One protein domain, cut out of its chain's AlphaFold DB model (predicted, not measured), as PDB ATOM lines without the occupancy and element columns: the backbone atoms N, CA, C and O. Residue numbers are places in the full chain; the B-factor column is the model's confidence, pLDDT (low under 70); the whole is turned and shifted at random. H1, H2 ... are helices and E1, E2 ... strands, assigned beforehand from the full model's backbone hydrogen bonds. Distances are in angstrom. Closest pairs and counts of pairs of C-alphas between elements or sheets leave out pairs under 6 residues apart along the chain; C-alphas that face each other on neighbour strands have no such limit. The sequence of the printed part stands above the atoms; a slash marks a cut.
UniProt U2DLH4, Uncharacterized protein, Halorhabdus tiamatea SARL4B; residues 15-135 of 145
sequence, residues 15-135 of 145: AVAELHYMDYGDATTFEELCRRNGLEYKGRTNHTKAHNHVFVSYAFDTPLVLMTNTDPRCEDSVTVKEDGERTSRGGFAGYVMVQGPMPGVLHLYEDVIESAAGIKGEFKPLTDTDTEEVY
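AT A GLANCE: This is residues 15 to 135 of the 145 residues of an uncharacterized protein of Halorhabdus tiamatea SARL4B (UniProt U2DLH4). One twisted sheet of six strands makes a wall, with two helices, H1 and H2, side by side over one face and no named helix over the other. A small separate hairpin, E5 and E6, lies at one end of the longest axis. The printed part has 121 residues, with two named helices and eight named strands in the order E1 H1 E2 E3 E4 E5 E6 E7 H2 E8. The large sheet has the order E2 - E3 - E4 - E7 - E1 - E8, all antiparallel, and the class is mixed, helices and strands. The whole is compact, with a radius of gyration of the C-alphas of 13.7 A and spans of 40 by 28 by 28 A.

HOW THE PARTS SIT: Begin with E1, residues 15 to 23, an inner strand whose neighbours are E7, residues 92 to 101, and E8, residues 123 to 128. Within hydrogen-bond range you find N 17 and O 98, 2.9 A, toward E7, and N 16 and O 127, 3.0 A, toward E8. E1 bends by 68 degrees at residue 20, and E7 bends by 66 degrees at residue 95. Next comes H1, residues 27 to 36, which is on the sheet. Its closest C-alphas with E2, residues 39 to 48, are those of Cys 34 and Glu 40, 7.1 A apart. E2 is an edge strand, bends by 72 degrees at residue 45 and forms a hairpin with E3, residues 51 to 57, where N 42 and O 54 are 2.8 A apart. E3 forms a hairpin with E4, residues 64 to 68, where N 55 and O 66 are 2.8 A apart. E2, E3 and E4 are a meander, each strand the antiparallel neighbour of the one before. E4 is also the neighbour of E7, with N 67 and O 97 2.8 A apart. E5, residues 78 to 80, and E6, residues 86 to 88, form a hairpin of their own, with N 79 and O 87 2.9 A apart; E4 and E5 are apart, and so are E6 and E7. H2, residues 102 to 114, is on the large sheet on the same face as H1, two layers with helices on one face of a sheet. Its height over the sheet is 7.7 A, and it lies over E7, along the strands, at 4 degrees to E7 on the local plane; their closest C-alphas are those of Gln 99 and Val 105, 6.1 A apart. H1 and H2 are close but not clearly touching, the C-alphas of Leu 33 and Val 112 being closest at 7.1 A, with a shallow tilt of 31 degrees, opposite ways. E7, H2 and E8 form a split strand-helix-strand unit, two strands that run the same way with E1 between them, and its crossover is right-handed. In both helices every O i to N i+4 pair is within hydrogen-bond range.

IN THESE COORDINATES: Find C-alpha 15 at (-21.847, -20.580, -41.856); from there E1 runs 22.8 A to C-alpha 23. H1 covers 14.5 A, E2 20.5 A, E3 16.6 A and E4 13.6 A. E5 and E6 are short, 6.3 A and 6.4 A. E7 begins at C-alpha 92, (-29.931, -25.731, -20.317), and runs 25.6 A. H2 follows at once and covers 18.1 A. E8 runs 15.1 A and ends at C-alpha 128, (-19.536, -16.904, -42.812).

THE WHOLE: The two C-alphas farthest apart are those of Asp 61 and Asp 83, 44.4 A. The printed part has no cut, and no link is long. The mean pLDDT of the printed part is 78.3; look for values under 70 at residues 46 to 50, 75 to 88 and 120 to 135.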
ATOM      1  N   ALA A  15     -21.515 -21.551 -42.875       81.12
ATOM      2  CA  ALA A  15     -21.847 -20.580 -41.856       81.12
ATOM      3  C   ALA A  15     -21.740 -21.225 -40.472       81.12
ATOM      4  O   ALA A  15     -22.120 -22.383 -40.267       81.12
ATOM      5  N   VAL A  16     -21.268 -20.445 -39.503       84.12
ATOM      6  CA  VAL A  16     -21.246 -20.838 -38.094       84.12
ATOM      7  C   VAL A  16     -21.927 -19.760 -37.264       84.12
ATOM      8  O   VAL A  16     -21.655 -18.572 -37.428       84.12
ATOM      9  N   ALA A  17     -22.795 -20.174 -36.346       83.25
ATOM     10  CA  ALA A  17     -23.395 -19.298 -35.347       83.25
ATOM     11  C   ALA A  17     -23.168 -19.863 -33.940       83.25
ATOM     12  O   ALA A  17     -23.423 -21.044 -33.696       83.25
ATOM     13  N   GLU A  18     -22.711 -19.021 -33.009       84.25
ATOM     14  CA  GLU A  18     -22.449 -19.393 -31.615       84.25
ATOM     15  C   GLU A  18     -23.331 -18.591 -30.651       84.25
ATOM     16  O   GLU A  18     -23.386 -17.360 -30.681       84.25
ATOM     17  N   LEU A  19     -23.987 -19.300 -29.737       82.75
ATOM     18  CA  LEU A  19     -24.861 -18.733 -28.718       82.75
ATOM     19  C   LEU A  19     -24.398 -19.162 -27.330       82.75
ATOM     20  O   LEU A  19     -24.105 -20.336 -27.082       82.75
ATOM     21  N   HIS A  20     -24.340 -18.204 -26.410       83.38
ATOM     22  CA  HIS A  20     -23.906 -18.433 -25.037       83.38
ATOM     23  C   HIS A  20     -25.100 -18.378 -24.074       83.38
ATOM     24  O   HIS A  20     -25.937 -17.479 -24.141       83.38
ATOM     25  N   TYR A  21     -25.121 -19.303 -23.116       79.06
ATOM     26  CA  TYR A  21     -26.094 -19.389 -22.024       79.06
ATOM     27  C   TYR A  21     -27.555 -19.452 -22.501       79.06
ATOM     28  O   TYR A  21     -28.368 -18.579 -22.177       79.06
ATOM     29  N   MET A  22     -27.869 -20.511 -23.246       85.06
ATOM     30  CA  MET A  22     -29.200 -20.834 -23.753       85.06
ATOM     31  C   MET A  22     -30.002 -21.636 -22.725       85.06
ATOM     32  O   MET A  22     -29.555 -22.678 -22.236       85.06
ATOM     33  N   ASP A  23     -31.204 -21.163 -22.418       87.31
ATOM     34  CA  ASP A  23     -32.159 -21.825 -21.533       87.31
ATOM     35  C   ASP A  23     -33.463 -22.077 -22.295       87.31
ATOM     36  O   ASP A  23     -34.207 -21.146 -22.587       87.31
ATOM     37  N   TYR A  24     -33.745 -23.335 -22.615       88.31
ATOM     38  CA  TYR A  24     -34.986 -23.805 -23.235       88.31
ATOM     39  C   TYR A  24     -36.111 -24.011 -22.208       88.31
ATOM     40  O   TYR A  24     -37.188 -24.476 -22.555       88.31
ATOM     41  N   GLY A  25     -35.889 -23.691 -20.929       87.06
ATOM     42  CA  GLY A  25     -36.855 -23.907 -19.855       87.06
ATOM     43  C   GLY A  25     -36.778 -25.327 -19.301       87.06
ATOM     44  O   GLY A  25     -36.489 -25.487 -18.108       87.06
ATOM     45  N   ASP A  26     -36.984 -26.320 -20.172       87.94
ATOM     46  CA  ASP A  26     -36.976 -27.752 -19.868       87.94
ATOM     47  C   ASP A  26     -36.423 -28.628 -21.015       87.94
ATOM     48  O   ASP A  26     -36.154 -28.169 -22.128       87.94
ATOM     49  N   ALA A  27     -36.220 -29.917 -20.724       90.25
ATOM     50  CA  ALA A  27     -35.729 -30.897 -21.693       90.25
ATOM     51  C   ALA A  27     -36.700 -31.119 -22.866       90.25
ATOM     52  O   ALA A  27     -36.255 -31.306 -23.999       90.25
ATOM     53  N   THR A  28     -38.011 -31.061 -22.610       92.06
ATOM     54  CA  THR A  28     -39.053 -31.326 -23.616       92.06
ATOM     55  C   THR A  28     -38.988 -30.301 -24.739       92.06
ATOM     56  O   THR A  28     -39.051 -30.657 -25.912       92.06
ATOM     57  N   THR A  29     -38.780 -29.034 -24.393       92.62
ATOM     58  CA  THR A  29     -38.677 -27.929 -25.349       92.62
ATOM     59  C   THR A  29     -37.506 -28.137 -26.313       92.62
ATOM     60  O   THR A  29     -37.648 -27.974 -27.527       92.62
ATOM     61  N   PHE A  30     -36.358 -28.592 -25.805       93.38
ATOM     62  CA  PHE A  30     -35.212 -28.923 -26.654       93.38
ATOM     63  C   PHE A  30     -35.446 -30.184 -27.507       93.38
ATOM     64  O   PHE A  30     -35.010 -30.252 -28.657       93.38
ATOM     65  N   GLU A  31     -36.156 -31.186 -26.988       93.69
ATOM     66  CA  GLU A  31     -36.548 -32.359 -27.777       93.69
ATOM     67  C   GLU A  31     -37.503 -32.001 -28.922       93.69
ATOM     68  O   GLU A  31     -37.401 -32.563 -30.015       93.69
ATOM     69  N   GLU A  32     -38.419 -31.059 -28.701       95.31
ATOM     70  CA  GLU A  32     -39.310 -30.547 -29.740       95.31
ATOM     71  C   GLU A  32     -38.547 -29.780 -30.816       95.31
ATOM     72  O   GLU A  32     -38.764 -30.052 -31.999       95.31
ATOM     73  N   LEU A  33     -37.608 -28.907 -30.428       95.25
ATOM     74  CA  LEU A  33     -36.668 -28.270 -31.356       95.25
ATOM     75  C   LEU A  33     -35.954 -29.325 -32.212       95.25
ATOM     76  O   LEU A  33     -35.927 -29.212 -33.440       95.25
ATOM     77  N   CYS A  34     -35.432 -30.382 -31.576       95.06
ATOM     78  CA  CYS A  34     -34.755 -31.458 -32.291       95.06
ATOM     79  C   CYS A  34     -35.685 -32.145 -33.295       95.06
ATOM     80  O   CYS A  34     -35.312 -32.363 -34.446       95.06
ATOM     81  N   ARG A  35     -36.916 -32.455 -32.881       95.38
ATOM     82  CA  ARG A  35     -37.904 -33.134 -33.722       95.38
ATOM     83  C   ARG A  35     -38.309 -32.295 -34.933       95.38
ATOM     84  O   ARG A  35     -38.370 -32.844 -36.029       95.38
ATOM     85  N   ARG A  36     -38.579 -30.994 -34.751       94.62
ATOM     86  CA  ARG A  36     -38.978 -30.086 -35.845       94.62
ATOM     87  C   ARG A  36     -37.887 -29.949 -36.903       94.62
ATOM     88  O   ARG A  36     -38.198 -29.927 -38.087       94.62
ATOM     89  N   ASN A  37     -36.630 -29.931 -36.467       94.06
ATOM     90  CA  ASN A  37     -35.473 -29.731 -37.338       94.06
ATOM     91  C   ASN A  37     -34.832 -31.042 -37.818       94.06
ATOM     92  O   ASN A  37     -33.799 -31.010 -38.485       94.06
ATOM     93  N   GLY A  38     -35.402 -32.203 -37.477       94.94
ATOM     94  CA  GLY A  38     -34.842 -33.507 -37.848       94.94
ATOM     95  C   GLY A  38     -33.455 -33.774 -37.250       94.94
ATOM     96  O   GLY A  38     -32.643 -34.457 -37.866       94.94
ATOM     97  N   LEU A  39     -33.161 -33.206 -36.078       95.44
ATOM     98  CA  LEU A  39     -31.879 -33.345 -35.398       95.44
ATOM     99  C   LEU A  39     -31.784 -34.687 -34.670       95.44
ATOM    100  O   LEU A  39     -32.515 -34.971 -33.720       95.44
ATOM    101  N   GLU A  40     -30.808 -35.490 -35.075       94.75
ATOM    102  CA  GLU A  40     -30.481 -36.765 -34.453       94.75
ATOM    103  C   GLU A  40     -29.225 -36.646 -33.597       94.75
ATOM    104  O   GLU A  40     -28.179 -36.190 -34.061       94.75
ATOM    105  N   TYR A  41     -29.282 -37.133 -32.360       93.25
ATOM    106  CA  TYR A  41     -28.106 -37.175 -31.499       93.25
ATOM    107  C   TYR A  41     -27.077 -38.193 -31.996       93.25
ATOM    108  O   TYR A  41     -27.375 -39.382 -32.116       93.25
ATOM    109  N   LYS A  42     -25.849 -37.733 -32.245       91.62
ATOM    110  CA  LYS A  42     -24.738 -38.561 -32.738       91.62
ATOM    111  C   LYS A  42     -23.730 -38.939 -31.658       91.62
ATOM    112  O   LYS A  42     -22.897 -39.811 -31.889       91.62
ATOM    113  N   GLY A  43     -23.829 -38.348 -30.468       86.44
ATOM    114  CA  GLY A  43     -23.015 -38.719 -29.315       86.44
ATOM    115  C   GLY A  43     -22.215 -37.557 -28.745       86.44
ATOM    116  O   GLY A  43     -22.561 -36.385 -28.926       86.44
ATOM    117  N   ARG A  44     -21.149 -37.906 -28.015       84.44
ATOM    118  CA  ARG A  44     -20.215 -36.940 -27.438       84.44
ATOM    119  C   ARG A  44     -18.902 -36.907 -28.206       84.44
ATOM    120  O   ARG A  44     -18.353 -37.963 -28.511       84.44
ATOM    121  N   THR A  45     -18.375 -35.717 -28.458       72.50
ATOM    122  CA  THR A  45     -17.011 -35.516 -28.958       72.50
ATOM    123  C   THR A  45     -16.109 -35.068 -27.812       72.50
ATOM    124  O   THR A  45     -16.572 -34.548 -26.798       72.50
ATOM    125  N   ASN A  46     -14.802 -35.272 -27.976       61.81
ATOM    126  CA  ASN A  46     -13.782 -34.760 -27.054       61.81
ATOM    127  C   ASN A  46     -13.164 -33.444 -27.562       61.81
ATOM    128  O   ASN A  46     -12.078 -33.076 -27.121       61.81
ATOM    129  N   HIS A  47     -13.796 -32.785 -28.542       53.53
ATOM    130  CA  HIS A  47     -13.136 -31.760 -29.354       53.53
ATOM    131  C   HIS A  47     -12.910 -30.457 -28.584       53.53
ATOM    132  O   HIS A  47     -11.810 -29.913 -28.615       53.53
ATOM    133  N   THR A  48     -13.915 -29.968 -27.851       58.19
ATOM    134  CA  THR A  48     -13.781 -28.777 -27.004       58.19
ATOM    135  C   THR A  48     -14.709 -28.888 -25.801       58.19
ATOM    136  O   THR A  48     -15.867 -29.254 -25.949       58.19
ATOM    137  N   LYS A  49     -14.253 -28.500 -24.598       64.00
ATOM    138  CA  LYS A  49     -15.115 -28.495 -23.396       64.00
ATOM    139  C   LYS A  49     -16.409 -27.680 -23.584       64.00
ATOM    140  O   LYS A  49     -17.363 -27.928 -22.852       64.00
ATOM    141  N   ALA A  50     -16.431 -26.745 -24.538       67.69
ATOM    142  CA  ALA A  50     -17.573 -25.902 -24.871       67.69
ATOM    143  C   ALA A  50     -18.589 -26.565 -25.825       67.69
ATOM    144  O   ALA A  50     -19.755 -26.217 -25.768       67.69
ATOM    145  N   HIS A  51     -18.219 -27.547 -26.650       75.81
ATOM    146  CA  HIS A  51     -19.139 -28.172 -27.612       75.81
ATOM    147  C   HIS A  51     -18.885 -29.679 -27.666       75.81
ATOM    148  O   HIS A  51     -18.115 -30.177 -28.484       75.81
ATOM    149  N   ASN A  52     -19.502 -30.410 -26.735       83.06
ATOM    150  CA  ASN A  52     -19.244 -31.837 -26.551       83.06
ATOM    151  C   ASN A  52     -20.382 -32.721 -27.042       83.06
ATOM    152  O   ASN A  52     -20.142 -33.897 -27.250       83.06
ATOM    153  N   HIS A  53     -21.610 -32.226 -27.159       88.19
ATOM    154  CA  HIS A  53     -22.779 -33.011 -27.556       88.19
ATOM    155  C   HIS A  53     -23.177 -32.625 -28.969       88.19
ATOM    156  O   HIS A  53     -23.320 -31.441 -29.241       88.19
ATOM    157  N   VAL A  54     -23.329 -33.609 -29.856       90.38
ATOM    158  CA  VAL A  54     -23.535 -33.364 -31.287       90.38
ATOM    159  C   VAL A  54     -24.877 -33.909 -31.738       90.38
ATOM    160  O   VAL A  54     -25.195 -35.082 -31.520       90.38
ATOM    161  N   PHE A  55     -25.625 -33.054 -32.418       94.12
ATOM    162  CA  PHE A  55     -26.884 -33.347 -33.072       94.12
ATOM    163  C   PHE A  55     -26.743 -33.002 -34.553       94.12
ATOM    164  O   PHE A  55     -26.155 -31.979 -34.892       94.12
ATOM    165  N   VAL A  56     -27.245 -33.861 -35.436       93.81
ATOM    166  CA  VAL A  56     -27.104 -33.683 -36.886       93.81
ATOM    167  C   VAL A  56     -28.459 -33.800 -37.549       93.81
ATOM    168  O   VAL A  56     -29.183 -34.759 -37.287       93.81
ATOM    169  N   SER A  57     -28.778 -32.845 -38.416       93.56
ATOM    170  CA  SER A  57     -29.934 -32.902 -39.301       93.56
ATOM    171  C   SER A  57     -29.489 -33.186 -40.727       93.56
ATOM    172  O   SER A  57     -28.515 -32.615 -41.212       93.56
ATOM    173  N   TYR A  58     -30.240 -34.053 -41.397       88.19
ATOM    174  CA  TYR A  58     -30.121 -34.336 -42.829       88.19
ATOM    175  C   TYR A  58     -31.351 -33.833 -43.597       88.19
ATOM    176  O   TYR A  58     -31.647 -34.319 -44.683       88.19
ATOM    177  N   ALA A  59     -32.113 -32.901 -43.011       80.31
ATOM    178  CA  ALA A  59     -33.286 -32.308 -43.654       80.31
ATOM    179  C   ALA A  59     -32.924 -31.378 -44.831       80.31
ATOM    180  O   ALA A  59     -33.803 -30.983 -45.594       80.31
ATOM    181  N   PHE A  60     -31.641 -31.049 -44.976       72.38
ATOM    182  CA  PHE A  60     -31.074 -30.218 -46.030       72.38
ATOM    183  C   PHE A  60     -30.141 -31.062 -46.910       72.38
ATOM    184  O   PHE A  60     -29.646 -32.099 -46.465       72.38
ATOM    185  N   ASP A  61     -29.878 -30.608 -48.140       75.94
ATOM    186  CA  ASP A  61     -29.000 -31.310 -49.097       75.94
ATOM    187  C   ASP A  61     -27.594 -31.581 -48.526       75.94
ATOM    188  O   ASP A  61     -26.961 -32.584 -48.862       75.94
ATOM    189  N   THR A  62     -27.144 -30.722 -47.608       80.56
ATOM    190  CA  THR A  62     -25.922 -30.889 -46.813       80.56
ATOM    191  C   THR A  62     -26.288 -30.988 -45.327       80.56
ATOM    192  O   THR A  62     -27.202 -30.286 -44.885       80.56
ATOM    193  N   PRO A  63     -25.588 -31.814 -44.526       87.19
ATOM    194  CA  PRO A  63     -25.883 -31.945 -43.104       87.19
ATOM    195  C   PRO A  63     -25.754 -30.621 -42.341       87.19
ATOM    196  O   PRO A  63     -24.781 -29.892 -42.521       87.19
ATOM    197  N   LEU A  64     -26.695 -30.364 -41.432       90.56
ATOM    198  CA  LEU A  64     -26.571 -29.317 -40.417       90.56
ATOM    199  C   LEU A  64     -26.138 -29.919 -39.094       90.56
ATOM    200  O   LEU A  64     -26.629 -30.975 -38.690       90.56
ATOM    201  N   VAL A  65     -25.262 -29.217 -38.389       91.50
ATOM    202  CA  VAL A  65     -24.728 -29.645 -37.102       91.50
ATOM    203  C   VAL A  65     -25.145 -28.655 -36.023       91.50
ATOM    204  O   VAL A  65     -24.891 -27.462 -36.136       91.50
ATOM    205  N   LEU A  66     -25.752 -29.166 -34.954       92.44
ATOM    206  CA  LEU A  66     -25.991 -28.448 -33.707       92.44
ATOM    207  C   LEU A  66     -25.098 -29.066 -32.628       92.44
ATOM    208  O   LEU A  66     -25.190 -30.266 -32.354       92.44
ATOM    209  N   MET A  67     -24.248 -28.262 -31.997       91.31
ATOM    210  CA  MET A  67     -23.407 -28.710 -30.892       91.31
ATOM    211  C   MET A  67     -23.708 -27.970 -29.599       91.31
ATOM    212  O   MET A  67     -23.856 -26.752 -29.601       91.31
ATOM    213  N   THR A  68     -23.709 -28.686 -28.478       89.31
ATOM    214  CA  THR A  68     -23.939 -28.110 -27.148       89.31
ATOM    215  C   THR A  68     -22.869 -28.536 -26.136       89.31
ATOM    216  O   THR A  68     -22.248 -29.598 -26.263       89.31
ATOM    217  N   ASN A  69     -22.605 -27.726 -25.108       85.81
ATOM    218  CA  ASN A  69     -21.655 -28.089 -24.041       85.81
ATOM    219  C   ASN A  69     -22.166 -29.236 -23.151       85.81
ATOM    220  O   ASN A  69     -21.372 -30.056 -22.683       85.81
ATOM    221  N   THR A  70     -23.478 -29.281 -22.937       84.69
ATOM    222  CA  THR A  70     -24.235 -30.260 -22.144       84.69
ATOM    223  C   THR A  70     -25.344 -30.873 -22.991       84.69
ATOM    224  O   THR A  70     -25.723 -30.281 -23.993       84.69
ATOM    225  N   ASP A  71     -25.884 -32.038 -22.620       88.56
ATOM    226  CA  ASP A  71     -27.095 -32.575 -23.260       88.56
ATOM    227  C   ASP A  71     -28.346 -31.940 -22.636       88.56
ATOM    228  O   ASP A  71     -28.688 -32.311 -21.510       88.56
ATOM    229  N   PRO A  72     -29.063 -31.027 -23.315       88.12
ATOM    230  CA  PRO A  72     -30.207 -30.361 -22.700       88.12
ATOM    231  C   PRO A  72     -31.391 -31.313 -22.494       88.12
ATOM    232  O   PRO A  72     -32.310 -30.984 -21.755       88.12
ATOM    233  N   ARG A  73     -31.379 -32.511 -23.092       87.69
ATOM    234  CA  ARG A  73     -32.438 -33.517 -22.903       87.69
ATOM    235  C   ARG A  73     -32.308 -34.265 -21.581       87.69
ATOM    236  O   ARG A  73     -33.255 -34.889 -21.119       87.69
ATOM    237  N   CYS A  74     -31.123 -34.247 -20.974       79.94
ATOM    238  CA  CYS A  74     -30.865 -34.964 -19.736       79.94
ATOM    239  C   CYS A  74     -31.010 -34.019 -18.544       79.94
ATOM    240  O   CYS A  74     -30.310 -33.009 -18.461       79.94
ATOM    241  N   GLU A  75     -31.851 -34.387 -17.574       61.34
ATOM    242  CA  GLU A  75     -31.929 -33.676 -16.291       61.34
ATOM    243  C   GLU A  75     -30.596 -33.701 -15.538       61.34
ATOM    244  O   GLU A  75     -30.304 -32.752 -14.822       61.34
ATOM    245  N   ASP A  76     -29.753 -34.711 -15.788       57.44
ATOM    246  CA  ASP A  76     -28.387 -34.879 -15.264       57.44
ATOM    247  C   ASP A  76     -27.329 -33.976 -15.939       57.44
ATOM    248  O   ASP A  76     -26.125 -34.117 -15.696       57.44
ATOM    249  N   SER A  77     -27.737 -33.052 -16.820       60.25
ATOM    250  CA  SER A  77     -26.826 -32.073 -17.420       60.25
ATOM    251  C   SER A  77     -26.301 -31.097 -16.366       60.25
ATOM    252  O   SER A  77     -26.904 -30.081 -16.024       60.25
ATOM    253  N   VAL A  78     -25.132 -31.427 -15.826       59.12
ATOM    254  CA  VAL A  78     -24.476 -30.621 -14.801       59.12
ATOM    255  C   VAL A  78     -23.861 -29.372 -15.425       59.12
ATOM    256  O   VAL A  78     -22.843 -29.447 -16.114       59.12
ATOM    257  N   THR A  79     -24.416 -28.216 -15.085       58.81
ATOM    258  CA  THR A  79     -23.726 -26.931 -15.211       58.81
ATOM    259  C   THR A  79     -22.949 -26.663 -13.931       58.81
ATOM    260  O   THR A  79     -23.492 -26.803 -12.835       58.81
ATOM    261  N   VAL A  80     -21.671 -26.309 -14.064       57.78
ATOM    262  CA  VAL A  80     -20.830 -25.892 -12.937       57.78
ATOM    263  C   VAL A  80     -20.763 -24.372 -12.957       57.78
ATOM    264  O   VAL A  80     -20.253 -23.801 -13.921       57.78
ATOM    265  N   LYS A  81     -21.314 -23.720 -11.934       59.31
ATOM    266  CA  LYS A  81     -21.203 -22.267 -11.754       59.31
ATOM    267  C   LYS A  81     -19.787 -21.888 -11.300       59.31
ATOM    268  O   LYS A  81     -19.013 -22.746 -10.878       59.31
ATOM    269  N   GLU A  82     -19.442 -20.602 -11.377       50.47
ATOM    270  CA  GLU A  82     -18.108 -20.088 -11.004       50.47
ATOM    271  C   GLU A  82     -17.720 -20.381  -9.544       50.47
ATOM    272  O   GLU A  82     -16.539 -20.521  -9.231       50.47
ATOM    273  N   ASP A  83     -18.705 -20.532  -8.658       63.47
ATOM    274  CA  ASP A  83     -18.532 -20.899  -7.247       63.47
ATOM    275  C   ASP A  83     -18.386 -22.417  -7.009       63.47
ATOM    276  O   ASP A  83     -18.214 -22.859  -5.871       63.47
ATOM    277  N   GLY A  84     -18.429 -23.224  -8.072       60.41
ATOM    278  CA  GLY A  84     -18.352 -24.680  -8.014       60.41
ATOM    279  C   GLY A  84     -19.692 -25.380  -7.772       60.41
ATOM    280  O   GLY A  84     -19.712 -26.612  -7.687       60.41
ATOM    281  N   GLU A  85     -20.811 -24.651  -7.686       54.25
ATOM    282  CA  GLU A  85     -22.138 -25.252  -7.564       54.25
ATOM    283  C   GLU A  85     -22.480 -26.053  -8.829       54.25
ATOM    284  O   GLU A  85     -22.400 -25.562  -9.957       54.25
ATOM    285  N   ARG A  86     -22.877 -27.313  -8.629       57.75
ATOM    286  CA  ARG A  86     -23.340 -28.218  -9.682       57.75
ATOM    287  C   ARG A  86     -24.859 -28.158  -9.746       57.75
ATOM    288  O   ARG A  86     -25.526 -28.784  -8.928       57.75
ATOM    289  N   THR A  87     -25.402 -27.443 -10.722       58.09
ATOM    290  CA  THR A  87     -26.844 -27.447 -10.983       58.09
ATOM    291  C   THR A  87     -27.143 -28.348 -12.162       58.09
ATOM    292  O   THR A  87     -26.610 -28.143 -13.252       58.09
ATOM    293  N   SER A  88     -27.986 -29.344 -11.925       61.06
ATOM    294  CA  SER A  88     -28.499 -30.232 -12.954       61.06
ATOM    295  C   SER A  88     -29.828 -29.686 -13.441       61.06
ATOM    296  O   SER A  88     -30.743 -29.519 -12.632       61.06
ATOM    297  N   ARG A  89     -29.917 -29.314 -14.719       73.38
ATOM    298  CA  ARG A  89     -31.145 -28.732 -15.263       73.38
ATOM    299  C   ARG A  89     -31.296 -29.072 -16.738       73.38
ATOM    300  O   ARG A  89     -30.645 -28.467 -17.586       73.38
ATOM    301  N   GLY A  90     -32.215 -29.994 -17.023       81.62
ATOM    302  CA  GLY A  90     -32.692 -30.227 -18.383       81.62
ATOM    303  C   GLY A  90     -33.197 -28.921 -19.004       81.62
ATOM    304  O   GLY A  90     -33.755 -28.070 -18.314       81.62
ATOM    305  N   GLY A  91     -32.957 -28.752 -20.296       85.56
ATOM    306  CA  GLY A  91     -33.253 -27.536 -21.043       85.56
ATOM    307  C   GLY A  91     -32.143 -26.492 -21.015       85.56
ATOM    308  O   GLY A  91     -32.290 -25.467 -21.662       85.56
ATOM    309  N   PHE A  92     -31.018 -26.711 -20.331       86.50
ATOM    310  CA  PHE A  92     -29.931 -25.731 -20.317       86.50
ATOM    311  C   PHE A  92     -28.715 -26.156 -21.154       86.50
ATOM    312  O   PHE A  92     -28.193 -27.267 -21.016       86.50
ATOM    313  N   ALA A  93     -28.227 -25.225 -21.978       86.19
ATOM    314  CA  ALA A  93     -26.964 -25.306 -22.705       86.19
ATOM    315  C   ALA A  93     -26.170 -24.005 -22.516       86.19
ATOM    316  O   ALA A  93     -26.535 -22.945 -23.012       86.19
ATOM    317  N   GLY A  94     -25.036 -24.090 -21.826       79.56
ATOM    318  CA  GLY A  94     -24.123 -22.957 -21.645       79.56
ATOM    319  C   GLY A  94     -23.483 -22.474 -22.951       79.56
ATOM    320  O   GLY A  94     -23.172 -21.295 -23.068       79.56
ATOM    321  N   TYR A  95     -23.330 -23.360 -23.932       85.00
ATOM    322  CA  TYR A  95     -22.840 -23.026 -25.266       85.00
ATOM    323  C   TYR A  95     -23.606 -23.836 -26.300       85.00
ATOM    324  O   TYR A  95     -23.784 -25.044 -26.123       85.00
ATOM    325  N   VAL A  96     -24.027 -23.171 -27.370       88.19
ATOM    326  CA  VAL A  96     -24.689 -23.757 -28.533       88.19
ATOM    327  C   VAL A  96     -23.970 -23.272 -29.786       88.19
ATOM    328  O   VAL A  96     -23.630 -22.099 -29.885       88.19
ATOM    329  N   MET A  97     -23.726 -24.173 -30.730       89.25
ATOM    330  CA  MET A  97     -23.165 -23.864 -32.041       89.25
ATOM    331  C   MET A  97     -24.042 -24.483 -33.117       89.25
ATOM    332  O   MET A  97     -24.422 -25.645 -32.986       89.25
ATOM    333  N   VAL A  98     -24.327 -23.727 -34.169       89.44
ATOM    334  CA  VAL A  98     -24.966 -24.213 -35.394       89.44
ATOM    335  C   VAL A  98     -23.970 -24.073 -36.538       89.44
ATOM    336  O   VAL A  98     -23.357 -23.018 -36.670       89.44
ATOM    337  N   GLN A  99     -23.803 -25.120 -37.344       87.88
ATOM    338  CA  GLN A  99     -22.867 -25.145 -38.468       87.88
ATOM    339  C   GLN A  99     -23.464 -25.853 -39.692       87.88
ATOM    340  O   GLN A  99     -24.160 -26.862 -39.554       87.88
ATOM    341  N   GLY A 100     -23.143 -25.342 -40.884       87.75
ATOM    342  CA  GLY A 100     -23.473 -25.929 -42.185       87.75
ATOM    343  C   GLY A 100     -23.741 -24.856 -43.250       87.75
ATOM    344  O   GLY A 100     -23.340 -23.705 -43.069       87.75
ATOM    345  N   PRO A 101     -24.471 -25.167 -44.336       84.69
ATOM    346  CA  PRO A 101     -24.772 -24.175 -45.365       84.69
ATOM    347  C   PRO A 101     -25.651 -23.037 -44.846       84.69
ATOM    348  O   PRO A 101     -26.647 -23.277 -44.156       84.69
ATOM    349  N   MET A 102     -25.348 -21.811 -45.281       83.50
ATOM    350  CA  MET A 102     -26.004 -20.573 -44.841       83.50
ATOM    351  C   MET A 102     -27.543 -20.645 -44.736       83.50
ATOM    352  O   MET A 102     -28.060 -20.318 -43.668       83.50
ATOM    353  N   PRO A 103     -28.316 -21.110 -45.747       83.50
ATOM    354  CA  PRO A 103     -29.777 -21.136 -45.625       83.50
ATOM    355  C   PRO A 103     -30.275 -22.071 -44.516       83.50
ATOM    356  O   PRO A 103     -31.250 -21.764 -43.833       83.50
ATOM    357  N   GLY A 104     -29.602 -23.209 -44.327       86.69
ATOM    358  CA  GLY A 104     -29.952 -24.161 -43.280       86.69
ATOM    359  C   GLY A 104     -29.518 -23.682 -41.895       86.69
ATOM    360  O   GLY A 104     -30.268 -23.837 -40.935       86.69
ATOM    361  N   VAL A 105     -28.350 -23.038 -41.797       87.19
ATOM    362  CA  VAL A 105     -27.872 -22.433 -40.546       87.19
ATOM    363  C   VAL A 105     -28.788 -21.304 -40.103       87.19
ATOM    364  O   VAL A 105     -29.165 -21.302 -38.940       87.19
ATOM    365  N   LEU A 106     -29.196 -20.398 -41.000       85.19
ATOM    366  CA  LEU A 106     -30.137 -19.319 -40.677       85.19
ATOM    367  C   LEU A 106     -31.450 -19.875 -40.117       85.19
ATOM    368  O   LEU A 106     -31.864 -19.471 -39.034       85.19
ATOM    369  N   HIS A 107     -32.043 -20.856 -40.801       87.94
ATOM    370  CA  HIS A 107     -33.280 -21.489 -40.347       87.94
ATOM    371  C   HIS A 107     -33.131 -22.129 -38.961       87.94
ATOM    372  O   HIS A 107     -33.908 -21.845 -38.053       87.94
ATOM    373  N   LEU A 108     -32.114 -22.977 -38.774       90.06
ATOM    374  CA  LEU A 108     -31.908 -23.678 -37.509       90.06
ATOM    375  C   LEU A 108     -31.522 -22.716 -36.373       90.06
ATOM    376  O   LEU A 108     -31.913 -22.920 -35.227       90.06
ATOM    377  N   TYR A 109     -30.768 -21.664 -36.678       87.69
ATOM    378  CA  TYR A 109     -30.391 -20.627 -35.724       87.69
ATOM    379  C   TYR A 109     -31.603 -19.830 -35.227       87.69
ATOM    380  O   TYR A 109     -31.746 -19.638 -34.017       87.69
ATOM    381  N   GLU A 110     -32.498 -19.416 -36.130       87.25
ATOM    382  CA  GLU A 110     -33.769 -18.776 -35.770       87.25
ATOM    383  C   GLU A 110     -34.596 -19.689 -34.856       87.25
ATOM    384  O   GLU A 110     -34.996 -19.275 -33.769       87.25
ATOM    385  N   ASP A 111     -34.747 -20.962 -35.224       90.62
ATOM    386  CA  ASP A 111     -35.516 -21.946 -34.456       90.62
ATOM    387  C   ASP A 111     -34.933 -22.187 -33.049       90.62
ATOM    388  O   ASP A 111     -35.673 -22.324 -32.066       90.62
ATOM    389  N   VAL A 112     -33.600 -22.216 -32.932       89.88
ATOM    390  CA  VAL A 112     -32.874 -22.308 -31.654       89.88
ATOM    391  C   VAL A 112     -33.186 -21.107 -30.759       89.88
ATOM    392  O   VAL A 112     -33.441 -21.291 -29.567       89.88
ATOM    393  N   ILE A 113     -33.187 -19.892 -31.314       87.19
ATOM    394  CA  ILE A 113     -33.489 -18.667 -30.565       87.19
ATOM    395  C   ILE A 113     -34.960 -18.624 -30.158       87.19
ATOM    396  O   ILE A 113     -35.261 -18.349 -28.998       87.19
ATOM    397  N   GLU A 114     -35.877 -18.915 -31.078       87.56
ATOM    398  CA  GLU A 114     -37.317 -18.867 -30.815       87.56
ATOM    399  C   GLU A 114     -37.766 -19.908 -29.786       87.56
ATOM    400  O   GLU A 114     -38.718 -19.675 -29.039       87.56
ATOM    401  N   SER A 115     -37.065 -21.041 -29.713       88.81
ATOM    402  CA  SER A 115     -37.340 -22.093 -28.727       88.81
ATOM    403  C   SER A 115     -36.777 -21.784 -27.340       88.81
ATOM    404  O   SER A 115     -37.106 -22.481 -26.381       88.81
ATOM    405  N   ALA A 116     -35.902 -20.785 -27.208       86.81
ATOM    406  CA  ALA A 116     -35.304 -20.446 -25.929       86.81
ATOM    407  C   ALA A 116     -36.323 -19.732 -25.026       86.81
ATOM    408  O   ALA A 116     -36.906 -18.711 -25.386       86.81
ATOM    409  N   ALA A 117     -36.483 -20.230 -23.802       85.12
ATOM    410  CA  ALA A 117     -37.174 -19.515 -22.733       85.12
ATOM    411  C   ALA A 117     -36.359 -18.300 -22.244       85.12
ATOM    412  O   ALA A 117     -36.925 -17.344 -21.715       85.12
ATOM    413  N   GLY A 118     -35.033 -18.321 -22.421       79.88
ATOM    414  CA  GLY A 118     -34.167 -17.184 -22.137       79.88
ATOM    415  C   GLY A 118     -32.761 -17.321 -22.716       79.88
ATOM    416  O   GLY A 118     -32.223 -18.419 -22.852       79.88
ATOM    417  N   ILE A 119     -32.150 -16.171 -23.010       78.19
ATOM    418  CA  ILE A 119     -30.772 -16.048 -23.498       78.19
ATOM    419  C   ILE A 119     -30.047 -15.076 -22.568       78.19
ATOM    420  O   ILE A 119     -30.481 -13.935 -22.411       78.19
ATOM    421  N   LYS A 120     -28.987 -15.536 -21.894       67.12
ATOM    422  CA  LYS A 120     -28.270 -14.741 -20.872       67.12
ATOM    423  C   LYS A 120     -26.872 -14.278 -21.294       67.12
ATOM    424  O   LYS A 120     -26.225 -13.576 -20.523       67.12
ATOM    425  N   GLY A 121     -26.389 -14.696 -22.461       60.84
ATOM    426  CA  GLY A 121     -25.017 -14.470 -22.905       60.84
ATOM    427  C   GLY A 121     -24.838 -13.412 -23.985       60.84
ATOM    428  O   GLY A 121     -25.793 -12.866 -24.529       60.84
ATOM    429  N   GLU A 122     -23.568 -13.162 -24.302       58.12
ATOM    430  CA  GLU A 122     -23.171 -12.430 -25.501       58.12
ATOM    431  C   GLU A 122     -23.538 -13.240 -26.748       58.12
ATOM    432  O   GLU A 122     -23.294 -14.446 -26.823       58.12
ATOM    433  N   PHE A 123     -24.119 -12.554 -27.727       61.47
ATOM    434  CA  PHE A 123     -24.342 -13.099 -29.056       61.47
ATOM    435  C   PHE A 123     -23.041 -12.975 -29.836       61.47
ATOM    436  O   PHE A 123     -22.547 -11.861 -30.031       61.47
ATOM    437  N   LYS A 124     -22.505 -14.099 -30.309       60.00
ATOM    438  CA  LYS A 124     -21.558 -14.045 -31.412       60.00
ATOM    439  C   LYS A 124     -22.371 -14.170 -32.694       60.00
ATOM    440  O   LYS A 124     -23.019 -15.198 -32.891       60.00
ATOM    441  N   PRO A 125     -22.428 -13.112 -33.509       55.28
ATOM    442  CA  PRO A 125     -23.221 -13.142 -34.723       55.28
ATOM    443  C   PRO A 125     -22.762 -14.264 -35.651       55.28
ATOM    444  O   PRO A 125     -21.619 -14.715 -35.568       55.28
ATOM    445  N   LEU A 126     -23.663 -14.677 -36.542       59.31
ATOM    446  CA  LEU A 126     -23.360 -15.621 -37.605       59.31
ATOM    447  C   LEU A 126     -22.159 -15.107 -38.407       59.31
ATOM    448  O   LEU A 126     -22.202 -13.991 -38.926       59.31
ATOM    449  N   THR A 127     -21.102 -15.911 -38.462       56.81
ATOM    450  CA  THR A 127     -19.908 -15.664 -39.268       56.81
ATOM    451  C   THR A 127     -19.888 -16.663 -40.407       56.81
ATOM    452  O   THR A 127     -19.830 -17.873 -40.179       56.81
ATOM    453  N   ASP A 128     -19.935 -16.153 -41.629       53.22
ATOM    454  CA  ASP A 128     -19.536 -16.904 -42.812       53.22
ATOM    455  C   ASP A 128     -18.003 -16.963 -42.851       53.22
ATOM    456  O   ASP A 128     -17.335 -15.923 -42.784       53.22
ATOM    457  N   THR A 129     -17.440 -18.172 -42.909       51.78
ATOM    458  CA  THR A 129     -15.987 -18.381 -42.940       51.78
ATOM    459  C   THR A 129     -15.315 -17.777 -44.173       51.78
ATOM    460  O   THR A 129     -14.113 -17.521 -44.114       51.78
ATOM    461  N   ASP A 130     -16.072 -17.495 -45.239       46.81
ATOM    462  CA  ASP A 130     -15.527 -16.977 -46.498       46.81
ATOM    463  C   ASP A 130     -15.653 -15.454 -46.649       46.81
ATOM    464  O   ASP A 130     -14.905 -14.851 -47.424       46.81
ATOM    465  N   THR A 131     -16.573 -14.807 -45.923       45.50
ATOM    466  CA  THR A 131     -16.912 -13.389 -46.156       45.50
ATOM    467  C   THR A 131     -16.751 -12.471 -44.942       45.50
ATOM    468  O   THR A 131     -16.805 -11.254 -45.113       45.50
ATOM    469  N   GLU A 132     -16.531 -13.006 -43.730       46.34
ATOM    470  CA  GLU A 132     -16.564 -12.245 -42.459       46.34
ATOM    471  C   GLU A 132     -17.862 -11.417 -42.272       46.34
ATOM    472  O   GLU A 132     -17.932 -10.536 -41.407       46.34
ATOM    473  N   GLU A 133     -18.915 -11.679 -43.058       44.75
ATOM    474  CA  GLU A 133     -20.166 -10.935 -42.974       44.75
ATOM    475  C   GLU A 133     -20.964 -11.368 -41.744       44.75
ATOM    476  O   GLU A 133     -21.322 -12.531 -41.557       44.75
ATOM    477  N   VAL A 134     -21.241 -10.382 -40.893       47.75
ATOM    478  CA  VAL A 134     -22.026 -10.512 -39.670       47.75
ATOM    479  C   VAL A 134     -23.504 -10.338 -40.008       47.75
ATOM    480  O   VAL A 134     -23.989  -9.217 -40.173       47.75
ATOM    481  N   TYR A 135     -24.247 -11.442 -40.046       50.25
ATOM    482  CA  TYR A 135     -25.705 -11.407 -40.166       50.25
ATOM    483  C   TYR A 135     -26.322 -11.302 -38.767       50.25
ATOM    484  O   TYR A 135     -26.579 -12.292 -38.086       50.25
TER     485      TYR A 135